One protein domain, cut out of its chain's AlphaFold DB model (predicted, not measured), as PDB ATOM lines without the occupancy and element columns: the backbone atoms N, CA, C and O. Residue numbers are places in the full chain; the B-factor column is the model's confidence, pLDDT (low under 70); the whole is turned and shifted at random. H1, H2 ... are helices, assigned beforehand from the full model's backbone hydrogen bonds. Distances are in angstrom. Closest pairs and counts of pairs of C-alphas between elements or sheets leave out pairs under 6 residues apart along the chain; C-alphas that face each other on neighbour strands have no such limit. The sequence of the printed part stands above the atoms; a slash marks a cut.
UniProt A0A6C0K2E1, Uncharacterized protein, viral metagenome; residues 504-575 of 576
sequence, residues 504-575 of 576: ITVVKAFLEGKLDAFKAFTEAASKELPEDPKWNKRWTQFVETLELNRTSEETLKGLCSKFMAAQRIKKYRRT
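What this domain is: This is residues 504 to 575 of the 576 residues of an uncharacterized protein of viral metagenome (UniProt A0A6C0K2E1). A helical hairpin of two long helices, H3 and H4, has H2 along its open side, so that the centres of these three make a triangle, and short H1 sits steeply across the first part of H4, at the end where the hairpin turns. The contacts between helices are few, and H4 is the one that meets the other three. The 72 printed residues hold four named helices, H1 to H4 in chain order, and no named strand: all helix. The whole is compact, with a radius of gyration of the C-alphas of 12.1 A, and elongated, spanning 36 by 21 by 18 A.

Where its parts are: H1 is residues 504 to 511, beginning at C-alpha 504 (41.180, 97.993, 30.468), 10.6 A long. H2 is residues 515 to 526, 16.5 A. H3 is residues 533 to 548, 22.5 A, from C-alpha 533 at (53.567, 73.173, 29.652). H4 is residues 553 to 572, 28.8 A, ending at C-alpha 572 (37.814, 79.276, 16.662).

How they stand to each other: H4 is the hub. H1 touches its residues 553 to 560, closest at the C-alphas of Ile 504 and Lys 557, 6.1 A, at a steep tilt of 67 degrees, only just short of perpendicular, opposite ways. H1 touches H2 at the C-alphas of Ala 509 and Leu 515, 5.1 A. H2 touches H4 with Ser 526 alone, 5.8 A from Lys 571 between C-alphas, at a shallow tilt of 24 degrees, the same way. H3 and H4 form a hairpin at 18 degrees, closest at the C-alphas of Leu 546 and Leu 556, 6.2 A. H2 and H3 are only just apart, at 8.3 A; H1 and H3 are near each other. In H1, H2, H3 and H4 every O i to N i+4 pair is within hydrogen-bond range.

The domain as a whole: The farthest C-alphas, of Thr 551 and Thr 575, are 37.4 A apart. The printed part has no cut and no long link. Its mean pLDDT is 82.7, and residues 574 to 575 are under 70.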
ATOM      1  N   ILE A 504      41.056  97.078  29.327       82.81
ATOM      2  CA  ILE A 504      41.180  97.993  30.468       82.81
ATOM      3  C   ILE A 504      41.029  97.286  31.823       82.81
ATOM      4  O   ILE A 504      41.735  97.618  32.768       82.81
ATOM      5  N   THR A 505      40.165  96.269  31.929       82.94
ATOM      6  CA  THR A 505      40.021  95.512  33.179       82.94
ATOM      7  C   THR A 505      41.163  94.526  33.389       82.94
ATOM      8  O   THR A 505      41.547  94.292  34.526       82.94
ATOM      9  N   VAL A 506      41.720  93.965  32.312       83.50
ATOM     10  CA  VAL A 506      42.915  93.110  32.399       83.50
ATOM     11  C   VAL A 506      44.122  93.928  32.861       83.50
ATOM     12  O   VAL A 506      44.856  93.484  33.734       83.50
ATOM     13  N   VAL A 507      44.288  95.149  32.338       84.56
ATOM     14  CA  VAL A 507      45.337  96.080  32.788       84.56
ATOM     15  C   VAL A 507      45.147  96.455  34.257       84.56
ATOM     16  O   VAL A 507      46.102  96.379  35.021       84.56
ATOM     17  N   LYS A 508      43.915  96.774  34.681       83.62
ATOM     18  CA  LYS A 508      43.602  97.034  36.096       83.62
ATOM     19  C   LYS A 508      43.953  95.827  36.981       83.62
ATOM     20  O   LYS A 508      44.635  95.986  37.983       83.62
ATOM     21  N   ALA A 509      43.558  94.617  36.576       83.88
ATOM     22  CA  ALA A 509      43.875  93.385  37.305       83.88
ATOM     23  C   ALA A 509      45.384  93.123  37.401       83.88
ATOM     24  O   ALA A 509      45.852  92.659  38.433       83.88
ATOM     25  N   PHE A 510      46.141  93.428  36.345       86.12
ATOM     26  CA  PHE A 510      47.598  93.326  36.345       86.12
ATOM     27  C   PHE A 510      48.237  94.314  37.330       86.12
ATOM     28  O   PHE A 510      49.014  93.900  38.185       86.12
ATOM     29  N   LEU A 511      47.870  95.599  37.260       84.38
ATOM     30  CA  LEU A 511      48.424  96.638  38.135       84.38
ATOM     31  C   LEU A 511      48.091  96.408  39.618       84.38
ATOM     32  O   LEU A 511      48.900  96.741  40.479       84.38
ATOM     33  N   GLU A 512      46.934  95.810  39.905       83.00
ATOM     34  CA  GLU A 512      46.488  95.471  41.262       83.00
ATOM     35  C   GLU A 512      46.938  94.075  41.733       83.00
ATOM     36  O   GLU A 512      46.546  93.641  42.813       83.00
ATOM     37  N   GLY A 513      47.738  93.348  40.940       80.50
ATOM     38  CA  GLY A 513      48.254  92.021  41.306       80.50
ATOM     39  C   GLY A 513      47.197  90.910  41.352       80.50
ATOM     40  O   GLY A 513      47.446  89.841  41.897       80.50
ATOM     41  N   LYS A 514      46.016  91.134  40.767       83.25
ATOM     42  CA  LYS A 514      44.858  90.222  40.756       83.25
ATOM     43  C   LYS A 514      44.675  89.520  39.402       83.25
ATOM     44  O   LYS A 514      43.549  89.281  38.956       83.25
ATOM     45  N   LEU A 515      45.769  89.208  38.704       85.75
ATOM     46  CA  LEU A 515      45.711  88.632  37.352       85.75
ATOM     47  C   LEU A 515      45.225  87.168  37.333       85.75
ATOM     48  O   LEU A 515      44.765  86.687  36.297       85.75
ATOM     49  N   ASP A 516      45.251  86.478  38.475       81.94
ATOM     50  CA  ASP A 516      44.827  85.079  38.605       81.94
ATOM     51  C   ASP A 516      43.354  84.865  38.232       81.94
ATOM     52  O   ASP A 516      43.012  83.892  37.556       81.94
ATOM     53  N   ALA A 517      42.483  85.825  38.558       80.75
ATOM     54  CA  ALA A 517      41.074  85.783  38.164       80.75
ATOM     55  C   ALA A 517      40.901  85.831  36.633       80.75
ATOM     56  O   ALA A 517      40.026  85.168  36.067       80.75
ATOM     57  N   PHE A 518      41.762  86.584  35.942       85.00
ATOM     58  CA  PHE A 518      41.783  86.626  34.481       85.00
ATOM     59  C   PHE A 518      42.383  85.344  33.880       85.00
ATOM     60  O   PHE A 518      41.894  84.873  32.844       85.00
ATOM     61  N   LYS A 519      43.391  84.745  34.533       86.31
ATOM     62  CA  LYS A 519      43.968  83.449  34.138       86.31
ATOM     63  C   LYS A 519      42.908  82.352  34.148       86.31
ATOM     64  O   LYS A 519      42.651  81.756  33.102       86.31
ATOM     65  N   ALA A 520      42.217  82.188  35.276       82.88
ATOM     66  CA  ALA A 520      41.171  81.184  35.454       82.88
ATOM     67  C   ALA A 520      40.017  81.362  34.451       82.88
ATOM     68  O   ALA A 520      39.551  80.397  33.841       82.88
ATOM     69  N   PHE A 521      39.591  82.609  34.203       83.25
ATOM     70  CA  PHE A 521      38.593  82.899  33.167       83.25
ATOM     71  C   PHE A 521      39.069  82.467  31.772       83.25
ATOM     72  O   PHE A 521      38.302  81.892  30.998       83.25
ATOM     73  N   THR A 522      40.330  82.745  31.435       81.81
ATOM     74  CA  THR A 522      40.889  82.442  30.111       81.81
ATOM     75  C   THR A 522      41.046  80.936  29.892       81.81
ATOM     76  O   THR A 522      40.728  80.453  28.800       81.81
ATOM     77  N   GLU A 523      41.470  80.200  30.922       83.62
ATOM     78  CA  GLU A 523      41.574  78.735  30.930       83.62
ATOM     79  C   GLU A 523      40.204  78.085  30.711       83.62
ATOM     80  O   GLU A 523      40.039  77.295  29.777       83.62
ATOM     81  N   ALA A 524      39.186  78.510  31.468       79.50
ATOM     82  CA  ALA A 524      37.817  78.019  31.319       79.50
ATOM     83  C   ALA A 524      37.219  78.352  29.938       79.50
ATOM     84  O   ALA A 524      36.596  77.506  29.292       79.50
ATOM     85  N   ALA A 525      37.424  79.577  29.441       74.62
ATOM     86  CA  ALA A 525      36.848  80.025  28.174       74.62
ATOM     87  C   ALA A 525      37.486  79.360  26.942       74.62
ATOM     88  O   ALA A 525      36.790  79.150  25.938       74.62
ATOM     89  N   SER A 526      38.786  79.053  27.005       72.19
ATOM     90  CA  SER A 526      39.575  78.480  25.902       72.19
ATOM     91  C   SER A 526      39.826  76.969  26.042       72.19
ATOM     92  O   SER A 526      40.437  76.381  25.145       72.19
ATOM     93  N   LYS A 527      39.324  76.345  27.124       72.25
ATOM     94  CA  LYS A 527      39.571  74.943  27.512       72.25
ATOM     95  C   LYS A 527      41.068  74.596  27.553       72.25
ATOM     96  O   LYS A 527      41.471  73.542  27.070       72.25
ATOM     97  N   GLU A 528      41.899  75.512  28.046       76.44
ATOM     98  CA  GLU A 528      43.322  75.221  28.262       76.44
ATOM     99  C   GLU A 528      43.470  74.505  29.607       76.44
ATOM    100  O   GLU A 528      42.831  74.892  30.585       76.44
ATOM    101  N   LEU A 529      44.280  73.447  29.652       77.19
ATOM    102  CA  LEU A 529      44.555  72.729  30.892       77.19
ATOM    103  C   LEU A 529      45.643  73.488  31.668       77.19
ATOM    104  O   LEU A 529      46.698  73.754  31.085       77.19
ATOM    105  N   PRO A 530      45.441  73.801  32.961       75.94
ATOM    106  CA  PRO A 530      46.453  74.467  33.789       75.94
ATOM    107  C   PRO A 530      47.791  73.715  33.853       75.94
ATOM    108  O   PRO A 530      48.832  74.315  34.101       75.94
ATOM    109  N   GLU A 531      47.774  72.407  33.590       74.88
ATOM    110  CA  GLU A 531      48.946  71.529  33.585       74.88
ATOM    111  C   GLU A 531      49.699  71.508  32.238       74.88
ATOM    112  O   GLU A 531      50.794  70.954  32.168       74.88
ATOM    113  N   ASP A 532      49.174  72.121  31.163       81.38
ATOM    114  CA  ASP A 532      49.832  72.132  29.846       81.38
ATOM    115  C   ASP A 532      51.110  73.006  29.873       81.38
ATOM    116  O   ASP A 532      51.028  74.237  30.018       81.38
ATOM    117  N   PRO A 533      52.309  72.426  29.653       82.62
ATOM    118  CA  PRO A 533      53.567  73.173  29.652       82.62
ATOM    119  C   PRO A 533      53.612  74.290  28.599       82.62
ATOM    120  O   PRO A 533      54.249  75.325  28.809       82.62
ATOM    121  N   LYS A 534      52.925  74.118  27.458       81.69
ATOM    122  CA  LYS A 534      52.868  75.130  26.391       81.69
ATOM    123  C   LYS A 534      51.993  76.315  26.790       81.69
ATOM    124  O   LYS A 534      52.329  77.452  26.451       81.69
ATOM    125  N   TRP A 535      50.889  76.063  27.496       84.94
ATOM    126  CA  TRP A 535      50.028  77.114  28.043       84.94
ATOM    127  C   TRP A 535      50.768  77.918  29.110       84.94
ATOM    128  O   TRP A 535      50.843  79.140  28.989       84.94
ATOM    129  N   ASN A 536      51.399  77.241  30.072       84.50
ATOM    130  CA  ASN A 536      52.154  77.901  31.135       84.50
ATOM    131  C   ASN A 536      53.292  78.759  30.579       84.50
ATOM    132  O   ASN A 536      53.387  79.930  30.927       84.50
ATOM    133  N   LYS A 537      54.076  78.246  29.620       86.44
ATOM    134  CA  LYS A 537      55.126  79.037  28.957       86.44
ATOM    135  C   LYS A 537      54.571  80.301  28.291       86.44
ATOM    136  O   LYS A 537      55.150  81.375  28.426       86.44
ATOM    137  N   ARG A 538      53.444  80.194  27.583       85.19
ATOM    138  CA  ARG A 538      52.809  81.332  26.900       85.19
ATOM    139  C   ARG A 538      52.214  82.342  27.883       85.19
ATOM    140  O   ARG A 538      52.254  83.538  27.610       85.19
ATOM    141  N   TRP A 539      51.644  81.868  28.989       89.19
ATOM    142  CA  TRP A 539      51.128  82.723  30.054       89.19
ATOM    143  C   TRP A 539      52.261  83.499  30.729       89.19
ATOM    144  O   TRP A 539      52.174  84.717  30.830       89.19
ATOM    145  N   THR A 540      53.355  82.825  31.091       86.75
ATOM    146  CA  THR A 540      54.538  83.469  31.678       86.75
ATOM    147  C   THR A 540      55.121  84.525  30.741       86.75
ATOM    148  O   THR A 540      55.300  85.662  31.157       86.75
ATOM    149  N   GLN A 541      55.283  84.214  29.449       88.69
ATOM    150  CA  GLN A 541      55.736  85.192  28.448       88.69
ATOM    151  C   GLN A 541      54.802  86.405  28.333       88.69
ATOM    152  O   GLN A 541      55.259  87.533  28.147       88.69
ATOM    153  N   PHE A 542      53.487  86.194  28.428       90.56
ATOM    154  CA  PHE A 542      52.519  87.287  28.420       90.56
ATOM    155  C   PHE A 542      52.687  88.191  29.648       90.56
ATOM    156  O   PHE A 542      52.749  89.407  29.483       90.56
ATOM    157  N   VAL A 543      52.824  87.614  30.845       89.25
ATOM    158  CA  VAL A 543      53.041  88.367  32.092       89.25
ATOM    159  C   VAL A 543      54.373  89.122  32.067       89.25
ATOM    160  O   VAL A 543      54.392  90.312  32.363       89.25
ATOM    161  N   GLU A 544      55.461  88.491  31.619       89.31
ATOM    162  CA  GLU A 544      56.770  89.141  31.443       89.31
ATOM    163  C   GLU A 544      56.688  90.336  30.482       89.31
ATOM    164  O   GLU A 544      57.237  91.403  30.751       89.31
ATOM    165  N   THR A 545      55.943  90.193  29.381       88.06
ATOM    166  CA  THR A 545      55.750  91.286  28.416       88.06
ATOM    167  C   THR A 545      54.961  92.452  29.026       88.06
ATOM    168  O   THR A 545      55.222  93.607  28.683       88.06
ATOM    169  N   LEU A 546      54.008  92.181  29.927       89.31
ATOM    170  CA  LEU A 546      53.286  93.227  30.661       89.31
ATOM    171  C   LEU A 546      54.196  93.936  31.674       89.31
ATOM    172  O   LEU A 546      54.185  95.164  31.719       89.31
ATOM    173  N   GLU A 547      55.028  93.206  32.421       88.31
ATOM    174  CA  GLU A 547      55.979  93.798  33.377       88.31
ATOM    175  C   GLU A 547      57.018  94.694  32.690       88.31
ATOM    176  O   GLU A 547      57.264  95.811  33.145       88.31
ATOM    177  N   LEU A 548      57.544  94.287  31.530       87.62
ATOM    178  CA  LEU A 548      58.470  95.110  30.737       87.62
ATOM    179  C   LEU A 548      57.857  96.439  30.260       87.62
ATOM    180  O   LEU A 548      58.588  97.379  29.962       87.62
ATOM    181  N   ASN A 549      56.525  96.528  30.177       87.06
ATOM    182  CA  ASN A 549      55.798  97.696  29.670       87.06
ATOM    183  C   ASN A 549      54.910  98.359  30.740       87.06
ATOM    184  O   ASN A 549      53.992  99.109  30.400       87.06
ATOM    185  N   ARG A 550      55.179  98.104  32.030       86.06
ATOM    186  CA  ARG A 550      54.333  98.512  33.167       86.06
ATOM    187  C   ARG A 550      54.044 100.014  33.246       86.06
ATOM    188  O   ARG A 550      53.007 100.406  33.770       86.06
ATOM    189  N   THR A 551      54.938 100.854  32.726       80.56
ATOM    190  CA  THR A 551      54.847 102.321  32.796       80.56
ATOM    191  C   THR A 551      53.940 102.952  31.734       80.56
ATOM    192  O   THR A 551      53.600 104.125  31.869       80.56
ATOM    193  N   SER A 552      53.511 102.210  30.702       86.38
ATOM    194  CA  SER A 552      52.658 102.731  29.621       86.38
ATOM    195  C   SER A 552      51.299 102.028  29.569       86.38
ATOM    196  O   SER A 552      51.165 100.920  29.041       86.38
ATOM    197  N   GLU A 553      50.256 102.698  30.064       82.88
ATOM    198  CA  GLU A 553      48.894 102.148  30.107       82.88
ATOM    199  C   GLU A 553      48.331 101.840  28.704       82.88
ATOM    200  O   GLU A 553      47.626 100.847  28.507       82.88
ATOM    201  N   GLU A 554      48.666 102.660  27.705       84.94
ATOM    202  CA  GLU A 554      48.227 102.463  26.320       84.94
ATOM    203  C   GLU A 554      48.898 101.237  25.685       84.94
ATOM    204  O   GLU A 554      48.228 100.404  25.059       84.94
ATOM    205  N   THR A 555      50.195 101.043  25.946       84.50
ATOM    206  CA  THR A 555      50.930  99.849  25.509       84.50
ATOM    207  C   THR A 555      50.364  98.587  26.166       84.50
ATOM    208  O   THR A 555      50.106  97.597  25.474       84.50
ATOM    209  N   LEU A 556      50.076  98.626  27.474       87.06
ATOM    210  CA  LEU A 556      49.459  97.513  28.207       87.06
ATOM    211  C   LEU A 556      48.079  97.142  27.634       87.06
ATOM    212  O   LEU A 556      47.802  95.963  27.391       87.06
ATOM    213  N   LYS A 557      47.223  98.129  27.327       86.81
ATOM    214  CA  LYS A 557      45.914  97.897  26.682       86.81
ATOM    215  C   LYS A 557      46.066  97.208  25.324       86.81
ATOM    216  O   LYS A 557      45.289  96.296  25.008       86.81
ATOM    217  N   GLY A 558      47.065  97.612  24.540       86.38
ATOM    218  CA  GLY A 558      47.401  97.002  23.254       86.38
ATOM    219  C   GLY A 558      47.848  95.543  23.390       86.38
ATOM    220  O   GLY A 558      47.343  94.674  22.673       86.38
ATOM    221  N   LEU A 559      48.736  95.254  24.345       88.75
ATOM    222  CA  LEU A 559      49.240  93.904  24.631       88.75
ATOM    223  C   LEU A 559      48.121  92.959  25.091       88.75
ATOM    224  O   LEU A 559      47.949  91.881  24.515       88.75
ATOM    225  N   CYS A 560      47.291  93.391  26.046       88.50
ATOM    226  CA  CYS A 560      46.128  92.632  26.513       88.50
ATOM    227  C   CYS A 560      45.138  92.340  25.374       88.50
ATOM    228  O   CYS A 560      44.643  91.220  25.237       88.50
ATOM    229  N   SER A 561      44.873  93.327  24.510       87.94
ATOM    230  CA  SER A 561      43.978  93.157  23.357       87.94
ATOM    231  C   SER A 561      44.518  92.138  22.351       87.94
ATOM    232  O   SER A 561      43.768  91.264  21.904       87.94
ATOM    233  N   LYS A 562      45.819  92.201  22.030       88.38
ATOM    234  CA  LYS A 562      46.491  91.244  21.134       88.38
ATOM    235  C   LYS A 562      46.467  89.826  21.704       88.38
ATOM    236  O   LYS A 562      46.130  88.887  20.982       88.38
ATOM    237  N   PHE A 563      46.753  89.669  22.997       88.81
ATOM    238  CA  PHE A 563      46.710  88.371  23.666       88.81
ATOM    239  C   PHE A 563      45.314  87.740  23.584       88.81
ATOM    240  O   PHE A 563      45.172  86.605  23.123       88.81
ATOM    241  N   MET A 564      44.267  88.493  23.931       86.12
ATOM    242  CA  MET A 564      42.885  88.010  23.855       86.12
ATOM    243  C   MET A 564      42.437  87.704  22.422       86.12
ATOM    244  O   MET A 564      41.733  86.718  22.196       86.12
ATOM    245  N   ALA A 565      42.847  88.510  21.436       83.88
ATOM    246  CA  ALA A 565      42.572  88.231  20.028       83.88
ATOM    247  C   ALA A 565      43.198  86.899  19.588       83.88
ATOM    248  O   ALA A 565      42.517  86.069  18.986       83.88
ATOM    249  N   ALA A 566      44.451  86.646  19.974       83.81
ATOM    250  CA  ALA A 566      45.126  85.387  19.688       83.81
ATOM    251  C   ALA A 566      44.447  84.181  20.370       83.81
ATOM    252  O   ALA A 566      44.418  83.095  19.791       83.81
ATOM    253  N   GLN A 567      43.870  84.351  21.567       80.94
ATOM    254  CA  GLN A 567      43.085  83.290  22.218       80.94
ATOM    255  C   GLN A 567      41.759  83.016  21.505       80.94
ATOM    256  O   GLN A 567      41.414  81.858  21.275       80.94
ATOM    257  N   ARG A 568      41.042  84.062  21.071       78.44
ATOM    258  CA  ARG A 568      39.803  83.900  20.291       78.44
ATOM    259  C   ARG A 568      40.044  83.160  18.975       78.44
ATOM    260  O   ARG A 568      39.288  82.246  18.659       78.44
ATOM    261  N   ILE A 569      41.116  83.499  18.254       79.25
ATOM    262  CA  ILE A 569      41.498  82.811  17.009       79.25
ATOM    263  C   ILE A 569      41.815  81.334  17.279       79.25
ATOM    264  O   ILE A 569      41.375  80.463  16.532       79.25
ATOM    265  N   LYS A 570      42.539  81.029  18.364       75.62
ATOM    266  CA  LYS A 570      42.871  79.644  18.732       75.62
ATOM    267  C   LYS A 570      41.626  78.829  19.087       75.62
ATOM    268  O   LYS A 570      41.517  77.684  18.661       75.62
ATOM    269  N   LYS A 571      40.682  79.420  19.827       73.06
ATOM    270  CA  LYS A 571      39.392  78.791  20.135       73.06
ATOM    271  C   LYS A 571      38.599  78.492  18.864       73.06
ATOM    272  O   LYS A 571      38.132  77.372  18.725       73.06
ATOM    273  N   TYR A 572      38.510  79.454  17.941       71.44
ATOM    274  CA  TYR A 572      37.814  79.276  16.662       71.44
ATOM    275  C   TYR A 572      38.401  78.105  15.852       71.44
ATOM    276  O   TYR A 572      37.661  77.228  15.421       71.44
ATOM    277  N   ARG A 573      39.737  78.013  15.760       72.69
ATOM    278  CA  ARG A 573      40.448  76.910  15.079       72.69
ATOM    279  C   ARG A 573      40.312  75.531  15.743       72.69
ATOM    280  O   ARG A 573      40.729  74.554  15.145       72.69
ATOM    281  N   ARG A 574      39.831  75.449  16.989       68.00
ATOM    282  CA  ARG A 574      39.563  74.180  17.701       68.00
ATOM    283  C   ARG A 574      38.099  73.726  17.570       68.00
ATOM    284  O   ARG A 574      37.773  72.646  18.049       68.00
ATOM    285  N   THR A 575      37.217  74.587  17.058       59.12
ATOM    286  CA  THR A 575      35.772  74.325  16.903       59.12
ATOM    287  C   THR A 575      35.350  73.983  15.471       59.12
ATOM    288  O   THR A 575      34.208  73.571  15.287       59.12
TER     289      THR A 575